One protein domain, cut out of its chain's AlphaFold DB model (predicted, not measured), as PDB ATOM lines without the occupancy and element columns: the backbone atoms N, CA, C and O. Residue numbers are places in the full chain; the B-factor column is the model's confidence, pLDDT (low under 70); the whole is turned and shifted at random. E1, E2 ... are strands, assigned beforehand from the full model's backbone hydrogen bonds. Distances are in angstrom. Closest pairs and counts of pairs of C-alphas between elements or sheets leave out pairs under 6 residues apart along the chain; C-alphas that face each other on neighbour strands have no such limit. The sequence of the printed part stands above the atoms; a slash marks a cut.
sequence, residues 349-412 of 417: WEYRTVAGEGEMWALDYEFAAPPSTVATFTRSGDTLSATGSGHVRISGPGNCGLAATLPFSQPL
ATOM      1  N   TRP A 349      26.867 -33.527  23.459       95.31
ATOM      2  CA  TRP A 349      26.351 -33.630  24.822       95.31
ATOM      3  C   TRP A 349      25.724 -32.319  25.288       95.31
ATOM      4  O   TRP A 349      26.026 -31.239  24.778       95.31
ATOM      5  N   GLU A 350      24.870 -32.433  26.299       96.75
ATOM      6  CA  GLU A 350      24.385 -31.324  27.113       96.75
ATOM      7  C   GLU A 350      24.940 -31.483  28.534       96.75
ATOM      8  O   GLU A 350      25.015 -32.594  29.057       96.75
ATOM      9  N   TYR A 351      25.331 -30.376  29.158       98.38
ATOM     10  CA  TYR A 351      25.775 -30.339  30.544       98.38
ATOM     11  C   TYR A 351      25.162 -29.143  31.267       98.38
ATOM     12  O   TYR A 351      25.247 -28.003  30.810       98.38
ATOM     13  N   ARG A 352      24.535 -29.398  32.413       98.56
ATOM     14  CA  ARG A 352      23.821 -28.405  33.216       98.56
ATOM     15  C   ARG A 352      24.454 -28.287  34.589       98.56
ATOM     16  O   ARG A 352      24.648 -29.292  35.267       98.56
ATOM     17  N   THR A 353      24.729 -27.060  35.021       98.00
ATOM     18  CA  THR A 353      25.383 -26.796  36.306       98.00
ATOM     19  C   THR A 353      24.951 -25.467  36.918       98.00
ATOM     20  O   THR A 353      24.474 -24.552  36.246       98.00
ATOM     21  N   VAL A 354      25.127 -25.363  38.231       96.88
ATOM     22  CA  VAL A 354      25.059 -24.103  38.984       96.88
ATOM     23  C   VAL A 354      26.350 -23.850  39.775       96.88
ATOM     24  O   VAL A 354      26.442 -22.872  40.520       96.88
ATOM     25  N   ALA A 355      27.339 -24.738  39.650       95.88
ATOM     26  CA  ALA A 355      28.628 -24.586  40.304       95.88
ATOM     27  C   ALA A 355      29.409 -23.427  39.669       95.88
ATOM     28  O   ALA A 355      29.273 -23.146  38.478       95.88
ATOM     29  N   GLY A 356      30.208 -22.735  40.484       95.56
ATOM     30  CA  GLY A 356      31.087 -21.676  39.985       95.56
ATOM     31  C   GLY A 356      32.241 -22.218  39.152       95.56
ATOM     32  O   GLY A 356      32.788 -21.493  38.342       95.56
ATOM     33  N   GLU A 357      32.579 -23.489  39.307       96.44
ATOM     34  CA  GLU A 357      33.686 -24.142  38.623       96.44
ATOM     35  C   GLU A 357      33.451 -25.656  38.588       96.44
ATOM     36  O   GLU A 357      32.560 -26.165  39.283       96.44
ATOM     37  N   GLY A 358      34.203 -26.362  37.751       96.00
ATOM     38  CA  GLY A 358      34.162 -27.816  37.647       96.00
ATOM     39  C   GLY A 358      34.627 -28.316  36.286       96.00
ATOM     40  O   GLY A 358      35.163 -27.558  35.479       96.00
ATOM     41  N   GLU A 359      34.365 -29.592  36.040       95.31
ATOM     42  CA  GLU A 359      34.784 -30.308  34.838       95.31
ATOM     43  C   GLU A 359      33.546 -30.786  34.072       95.31
ATOM     44  O   GLU A 359      32.600 -31.328  34.646       95.31
ATOM     45  N   MET A 360      33.543 -30.592  32.756       94.06
ATOM     46  CA  MET A 360      32.566 -31.160  31.832       94.06
ATOM     47  C   MET A 360      33.323 -31.878  30.712       94.06
ATOM     48  O   MET A 360      33.842 -31.261  29.784       94.06
ATOM     49  N   TRP A 361      33.394 -33.208  30.798       93.50
ATOM     50  CA  TRP A 361      34.219 -34.012  29.888       93.50
ATOM     51  C   TRP A 361      35.697 -33.611  29.983       93.50
ATOM     52  O   TRP A 361      36.230 -33.546  31.082       93.50
ATOM     53  N   ALA A 362      36.351 -33.340  28.855       90.00
ATOM     54  CA  ALA A 362      37.744 -32.903  28.795       90.00
ATOM     55  C   ALA A 362      37.915 -31.372  28.917       90.00
ATOM     56  O   ALA A 362      38.971 -30.845  28.565       90.00
ATOM     57  N   LEU A 363      36.869 -30.653  29.345       94.56
ATOM     58  CA  LEU A 363      36.873 -29.200  29.499       94.56
ATOM     59  C   LEU A 363      36.625 -28.814  30.955       94.56
ATOM     60  O   LEU A 363      35.626 -29.214  31.550       94.56
ATOM     61  N   ASP A 364      37.469 -27.946  31.485       96.38
ATOM     62  CA  ASP A 364      37.229 -27.226  32.725       96.38
ATOM     63  C   ASP A 364      36.408 -25.967  32.450       96.38
ATOM     64  O   ASP A 364      36.550 -25.313  31.409       96.38
ATOM     65  N   TYR A 365      35.583 -25.575  33.415       97.38
ATOM     66  CA  TYR A 365      34.929 -24.275  33.421       97.38
ATOM     67  C   TYR A 365      35.144 -23.564  34.755       97.38
ATOM     68  O   TYR A 365      35.138 -24.172  35.823       97.38
ATOM     69  N   GLU A 366      35.264 -22.243  34.694       98.06
ATOM     70  CA  GLU A 366      35.325 -21.366  35.858       98.06
ATOM     71  C   GLU A 366      34.564 -20.072  35.555       98.06
ATOM     72  O   GLU A 366      34.894 -19.308  34.643       98.06
ATOM     73  N   PHE A 367      33.512 -19.818  36.319       97.88
ATOM     74  CA  PHE A 367      32.758 -18.581  36.289       97.88
ATOM     75  C   PHE A 367      33.415 -17.530  37.183       97.88
ATOM     76  O   PHE A 367      33.854 -17.820  38.291       97.88
ATOM     77  N   ALA A 368      33.365 -16.266  36.758       96.50
ATOM     78  CA  ALA A 368      33.824 -15.142  37.580       96.50
ATOM     79  C   ALA A 368      33.077 -15.029  38.928       96.50
ATOM     80  O   ALA A 368      33.603 -14.494  39.899       96.50
ATOM     81  N   ALA A 369      31.836 -15.518  38.971       94.06
ATOM     82  CA  ALA A 369      31.053 -15.759  40.176       94.06
ATOM     83  C   ALA A 369      30.051 -16.888  39.883       94.06
ATOM     84  O   ALA A 369      29.628 -17.012  38.730       94.06
ATOM     85  N   PRO A 370      29.615 -17.676  40.885       92.81
ATOM     86  CA  PRO A 370      28.650 -18.743  40.652       92.81
ATOM     87  C   PRO A 370      27.399 -18.232  39.920       92.81
ATOM     88  O   PRO A 370      26.852 -17.192  40.310       92.81
ATOM     89  N   PRO A 371      26.921 -18.935  38.878       94.25
ATOM     90  CA  PRO A 371      25.829 -18.440  38.053       94.25
ATOM     91  C   PRO A 371      24.534 -18.302  38.872       94.25
ATOM     92  O   PRO A 371      24.260 -19.053  39.822       94.25
ATOM     93  N   SER A 372      23.742 -17.286  38.519       93.50
ATOM     94  CA  SER A 372      22.467 -16.966  39.179       93.50
ATOM     95  C   SER A 372      21.287 -17.769  38.626       93.50
ATOM     96  O   SER A 372      20.270 -17.917  39.305       93.50
ATOM     97  N   THR A 373      21.433 -18.315  37.418       96.94
ATOM     98  CA  THR A 373      20.546 -19.312  36.810       96.94
ATOM     99  C   THR A 373      21.325 -20.606  36.566       96.94
ATOM    100  O   THR A 373      22.547 -20.628  36.688       96.94
ATOM    101  N   VAL A 374      20.638 -21.709  36.260       98.06
ATOM    102  CA  VAL A 374      21.333 -22.928  35.815       98.06
ATOM    103  C   VAL A 374      21.952 -22.638  34.451       98.06
ATOM    104  O   VAL A 374      21.234 -22.263  33.524       98.06
ATOM    105  N   ALA A 375      23.268 -22.792  34.349       98.50
ATOM    106  CA  ALA A 375      23.974 -22.723  33.084       98.50
ATOM    107  C   ALA A 375      23.811 -24.056  32.347       98.50
ATOM    108  O   ALA A 375      23.982 -25.117  32.948       98.50
ATOM    109  N   THR A 376      23.490 -23.991  31.058       98.50
ATOM    110  CA  THR A 376      23.406 -25.156  30.173       98.50
ATOM    111  C   THR A 376      24.430 -24.988  29.067       98.50
ATOM    112  O   THR A 376      24.310 -24.059  28.269       98.50
ATOM    113  N   PHE A 377      25.405 -25.887  29.023       98.25
ATOM    114  CA  PHE A 377      26.383 -26.036  27.957       98.25
ATOM    115  C   PHE A 377      25.919 -27.123  26.990       98.25
ATOM    116  O   PHE A 377      25.407 -28.160  27.409       98.25
ATOM    117  N   THR A 378      26.127 -26.906  25.699       97.56
ATOM    118  CA  THR A 378      25.841 -27.884  24.651       97.56
ATOM    119  C   THR A 378      27.020 -27.942  23.702       97.56
ATOM    120  O   THR A 378      27.398 -26.918  23.124       97.56
ATOM    121  N   ARG A 379      27.574 -29.139  23.516       95.25
ATOM    122  CA  ARG A 379      28.551 -29.415  22.468       95.25
ATOM    123  C   ARG A 379      27.863 -30.095  21.295       95.25
ATOM    124  O   ARG A 379      27.126 -31.060  21.491       95.25
ATOM    125  N   SER A 380      28.123 -29.598  20.090       95.12
ATOM    126  CA  SER A 380      27.782 -30.285  18.846       95.12
ATOM    127  C   SER A 380      28.964 -30.223  17.885       95.12
ATOM    128  O   SER A 380      29.243 -29.177  17.292       95.12
ATOM    129  N   GLY A 381      29.697 -31.336  17.794       91.44
ATOM    130  CA  GLY A 381      30.992 -31.392  17.119       91.44
ATOM    131  C   GLY A 381      31.962 -30.381  17.732       91.44
ATOM    132  O   GLY A 381      32.234 -30.416  18.936       91.44
ATOM    133  N   ASP A 382      32.415 -29.439  16.908       90.50
ATOM    134  CA  ASP A 382      33.378 -28.409  17.307       90.50
ATOM    135  C   ASP A 382      32.703 -27.173  17.910       90.50
ATOM    136  O   ASP A 382      33.380 -26.281  18.409       90.50
ATOM    137  N   THR A 383      31.372 -27.066  17.862       94.88
ATOM    138  CA  THR A 383      30.667 -25.893  18.397       94.88
ATOM    139  C   THR A 383      30.293 -26.112  19.852       94.88
ATOM    140  O   THR A 383      29.557 -27.045  20.178       94.88
ATOM    141  N   LEU A 384      30.732 -25.194  20.713       96.88
ATOM    142  CA  LEU A 384      30.278 -25.091  22.091       96.88
ATOM    143  C   LEU A 384      29.331 -23.898  22.221       96.88
ATOM    144  O   LEU A 384      29.639 -22.771  21.832       96.88
ATOM    145  N   SER A 385      28.155 -24.155  22.775       97.88
ATOM    146  CA  SER A 385      27.170 -23.125  23.096       97.88
ATOM    147  C   SER A 385      26.843 -23.173  24.576       97.88
ATOM    148  O   SER A 385      26.877 -24.241  25.181       97.88
ATOM    149  N   ALA A 386      26.498 -22.029  25.155       98.25
ATOM    150  CA  ALA A 386      26.001 -21.984  26.518       98.25
ATOM    151  C   ALA A 386      24.878 -20.962  26.680       98.25
ATOM    152  O   ALA A 386      24.882 -19.898  26.058       98.25
ATOM    153  N   THR A 387      23.932 -21.276  27.560       98.44
ATOM    154  CA  THR A 387      22.861 -20.380  28.017       98.44
ATOM    155  C   THR A 387      22.856 -20.323  29.541       98.44
ATOM    156  O   THR A 387      23.380 -21.222  30.192       98.44
ATOM    157  N   GLY A 388      22.295 -19.262  30.122       96.50
ATOM    158  CA  GLY A 388      22.317 -19.028  31.567       96.50
ATOM    159  C   GLY A 388      22.788 -17.614  31.887       96.50
ATOM    160  O   GLY A 388      22.464 -16.678  31.156       96.50
ATOM    161  N   SER A 389      23.538 -17.455  32.973       95.75
ATOM    162  CA  SER A 389      24.077 -16.164  33.399       95.75
ATOM    163  C   SER A 389      25.543 -16.264  33.813       95.75
ATOM    164  O   SER A 389      26.033 -17.329  34.180       95.75
ATOM    165  N   GLY A 390      26.236 -15.126  33.772       96.38
ATOM    166  CA  GLY A 390      27.628 -15.009  34.197       96.38
ATOM    167  C   GLY A 390      28.630 -15.010  33.045       96.38
ATOM    168  O   GLY A 390      28.295 -15.238  31.881       96.38
ATOM    169  N   HIS A 391      29.872 -14.704  33.403       97.69
ATOM    170  CA  HIS A 391      31.031 -14.766  32.522       97.69
ATOM    171  C   HIS A 391      31.843 -16.005  32.888       97.69
ATOM    172  O   HIS A 391      32.209 -16.162  34.056       97.69
ATOM    173  N   VAL A 392      32.112 -16.859  31.906       98.00
ATOM    174  CA  VAL A 392      32.801 -18.139  32.078       98.00
ATOM    175  C   VAL A 392      34.110 -18.147  31.303       98.00
ATOM    176  O   VAL A 392      34.199 -17.624  30.192       98.00
ATOM    177  N   ARG A 393      35.124 -18.757  31.902       97.50
ATOM    178  CA  ARG A 393      36.355 -19.180  31.250       97.50
ATOM    179  C   ARG A 393      36.319 -20.694  31.122       97.50
ATOM    180  O   ARG A 393      36.029 -21.382  32.093       97.50
ATOM    181  N   ILE A 394      36.582 -21.176  29.922       96.56
ATOM    182  CA  ILE A 394      36.622 -22.588  29.566       96.56
ATOM    183  C   ILE A 394      38.057 -22.893  29.171       96.56
ATOM    184  O   ILE A 394      38.650 -22.141  28.390       96.56
ATOM    185  N   SER A 395      38.605 -23.970  29.709       95.19
ATOM    186  CA  SER A 395      39.949 -24.450  29.398       95.19
ATOM    187  C   SER A 395      39.930 -25.950  29.158       95.19
ATOM    188  O   SER A 395      39.029 -26.648  29.602       95.19
ATOM    189  N   GLY A 396      40.920 -26.441  28.433       91.94
ATOM    190  CA  GLY A 396      41.171 -27.858  28.236       91.94
ATOM    191  C   GLY A 396      42.638 -28.080  27.866       91.94
ATOM    192  O   GLY A 396      43.443 -27.144  27.927       91.94
ATOM    193  N   PRO A 397      43.010 -29.299  27.459       87.50
ATOM    194  CA  PRO A 397      44.370 -29.616  27.044       87.50
ATOM    195  C   PRO A 397      44.892 -28.702  25.920       87.50
ATOM    196  O   PRO A 397      44.170 -28.335  24.991       87.50
ATOM    197  N   GLY A 398      46.182 -28.359  25.978       85.94
ATOM    198  CA  GLY A 398      46.847 -27.554  24.951       85.94
ATOM    199  C   GLY A 398      46.334 -26.111  24.886       85.94
ATOM    200  O   GLY A 398      46.288 -25.417  25.895       85.94
ATOM    201  N   ASN A 399      45.976 -25.650  23.682       83.12
ATOM    202  CA  ASN A 399      45.420 -24.309  23.450       83.12
ATOM    203  C   ASN A 399      43.880 -24.302  23.447       83.12
ATOM    204  O   ASN A 399      43.266 -23.351  22.959       83.12
ATOM    205  N   CYS A 400      43.249 -25.370  23.947       89.69
ATOM    206  CA  CYS A 400      41.802 -25.468  24.011       89.69
ATOM    207  C   CYS A 400      41.240 -24.530  25.085       89.69
ATOM    208  O   CYS A 400      41.523 -24.686  26.272       89.69
ATOM    209  N   GLY A 401      40.429 -23.553  24.685       89.94
ATOM    210  CA  GLY A 401      39.740 -22.692  25.637       89.94
ATOM    211  C   GLY A 401      39.121 -21.447  25.018       89.94
ATOM    212  O   GLY A 401      39.428 -21.063  23.889       89.94
ATOM    213  N   LEU A 402      38.234 -20.814  25.781       94.12
ATOM    214  CA  LEU A 402      37.626 -19.524  25.461       94.12
ATOM    215  C   LEU A 402      37.169 -18.820  26.740       94.12
ATOM    216  O   LEU A 402      37.018 -19.438  27.790       94.12
ATOM    217  N   ALA A 403      36.910 -17.520  26.655       96.12
ATOM    218  CA  ALA A 403      36.229 -16.775  27.706       96.12
ATOM    219  C   ALA A 403      35.054 -16.010  27.094       96.12
ATOM    220  O   ALA A 403      35.227 -15.318  26.089       96.12
ATOM    221  N   ALA A 404      33.863 -16.158  27.671       97.12
ATOM    222  CA  ALA A 404      32.642 -15.582  27.122       97.12
ATOM    223  C   ALA A 404      31.596 -15.283  28.203       97.12
ATOM    224  O   ALA A 404      31.523 -15.931  29.247       97.12
ATOM    225  N   THR A 405      30.730 -14.312  27.917       98.00
ATOM    226  CA  THR A 405      29.502 -14.068  28.683       98.00
ATOM    227  C   THR A 405      28.371 -14.912  28.109       98.00
ATOM    228  O   THR A 405      28.203 -14.968  26.892       98.00
ATOM    229  N   LEU A 406      27.576 -15.550  28.969       97.75
ATOM    230  CA  LEU A 406      26.394 -16.298  28.542       97.75
ATOM    231  C   LEU A 406      25.250 -15.334  28.141       97.75
ATOM    232  O   LEU A 406      25.026 -14.342  28.842       97.75
ATOM    233  N   PRO A 407      24.480 -15.629  27.072       98.25
ATOM    234  CA  PRO A 407      24.619 -16.784  26.189       98.25
ATOM    235  C   PRO A 407      25.683 -16.583  25.098       98.25
ATOM    236  O   PRO A 407      25.878 -15.474  24.602       98.25
ATOM    237  N   PHE A 408      26.305 -17.677  24.660       98.12
ATOM    238  CA  PHE A 408      27.212 -17.686  23.510       98.12
ATOM    239  C   PHE A 408      27.036 -18.952  22.664       98.12
ATOM    240  O   PHE A 408      26.481 -19.951  23.121       98.12
ATOM    241  N   SER A 409      27.535 -18.907  21.429       97.81
ATOM    242  CA  SER A 409      27.694 -20.062  20.542       97.81
ATOM    243  C   SER A 409      28.913 -19.814  19.663       97.81
ATOM    244  O   SER A 409      28.931 -18.843  18.903       97.81
ATOM    245  N   GLN A 410      29.970 -20.604  19.853       95.25
ATOM    246  CA  GLN A 410      31.267 -20.393  19.210       95.25
ATOM    247  C   GLN A 410      31.960 -21.736  18.932       95.25
ATOM    248  O   GLN A 410      31.803 -22.675  19.717       95.25
ATOM    249  N   PRO A 411      32.730 -21.851  17.838       92.81
ATOM    250  CA  PRO A 411      33.587 -23.007  17.631       92.81
ATOM    251  C   PRO A 411      34.711 -23.025  18.674       92.81
ATOM    252  O   PRO A 411      35.292 -21.986  18.998       92.81
ATOM    253  N   LEU A 412      35.021 -24.211  19.179       88.44
ATOM    254  CA  LEU A 412      36.232 -24.485  19.931       88.44
ATOM    255  C   LEU A 412      37.444 -24.516  18.979       88.44
ATOM    256  O   LEU A 412      37.290 -24.821  17.793       88.44
TER     257      LEU A 412
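What this domain is: This is residues 349 to 412 of the 417 residues of the protein "S-formylglutathione hydrolase FrmB" of Actinophytocola algeriensis (UniProt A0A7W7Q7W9). Two four-stranded sheets lie face to face as a small sandwich, E1, E4, E5 and E8 in one layer and E2, E3, E6 and E7 in the other. The chain passes from layer to layer between E1 and E2, E3 and E4, E5 and E6, and E7 and E8, and the second sheet is twisted. The printed part has 64 residues with eight named strands, E1 to E8 in order along the chain, and no named helix; the class is all strand. The sheets run E1 - E4 - E5 - E8 and E2 - E3 - E6 - E7, both antiparallel. The whole is compact, with a radius of gyration of the C-alphas of 10.4 A, and only just rounded, spanning 28 by 19 by 18 A.

Where its parts are: Find C-alpha 349 at (26.351, -33.630, 24.822); here E1 begins, residues 349 to 353, 13.4 A long. In the same sheet look for E4, residues 375 to 380 and the longest strand at 16.6 A, then E5, residues 383 to 387, 13.6 A, and E8, residues 408 to 411, 10.2 A, which ends at C-alpha 411, (33.587, -23.007, 17.631). For the second sheet, start at C-alpha 357, (33.686, -24.142, 38.623), where E2, residues 357 to 360, 9.8 A, begins. Its other strands are E3, residues 363 to 367, 13.3 A, E6, residues 391 to 395, 13.5 A, and E7, residues 401 to 405, 13.7 A.

How they stand to each other: Begin at the inner strand E4. Its neighbour E1 is antiparallel to it, with an angle of 167 degrees between their directions, and across this pair N 351 of E1 and O 377 of E4 are 2.8 A apart, within hydrogen-bond range. E4 and E5 form a hairpin, with N 378 and O 385 at 2.8 A. E5 and the edge strand E8 are antiparallel neighbours, with an angle of 170 degrees between their directions, and N 386 and O 408 are 2.9 A apart, within hydrogen-bond range. In the other sheet, E2 and E3 are a hairpin, with N 360 and O 363 at 2.8 A; between E3 and E6, N 366 and O 393 are 2.8 A apart; E6 and E7 are a hairpin at 172 degrees, with N 394 and O 402 at 2.8 A. Between the sheets, the closest C-alphas of E1 and E2 are those of Tyr 351 and Met 360, 7.0 A apart. E7 and E8 meet only through their link. E3 and E4 are apart, and so are E5 and E6.

The domain as a whole: The farthest C-alphas, those of Ser 372 and Gly 398, are 30.1 A apart. The printed part has no cut. The link from E3 to E4, 7 residues, is short; the other links are tight. The mean pLDDT of the printed part is 95.3, and no printed residue is under 70.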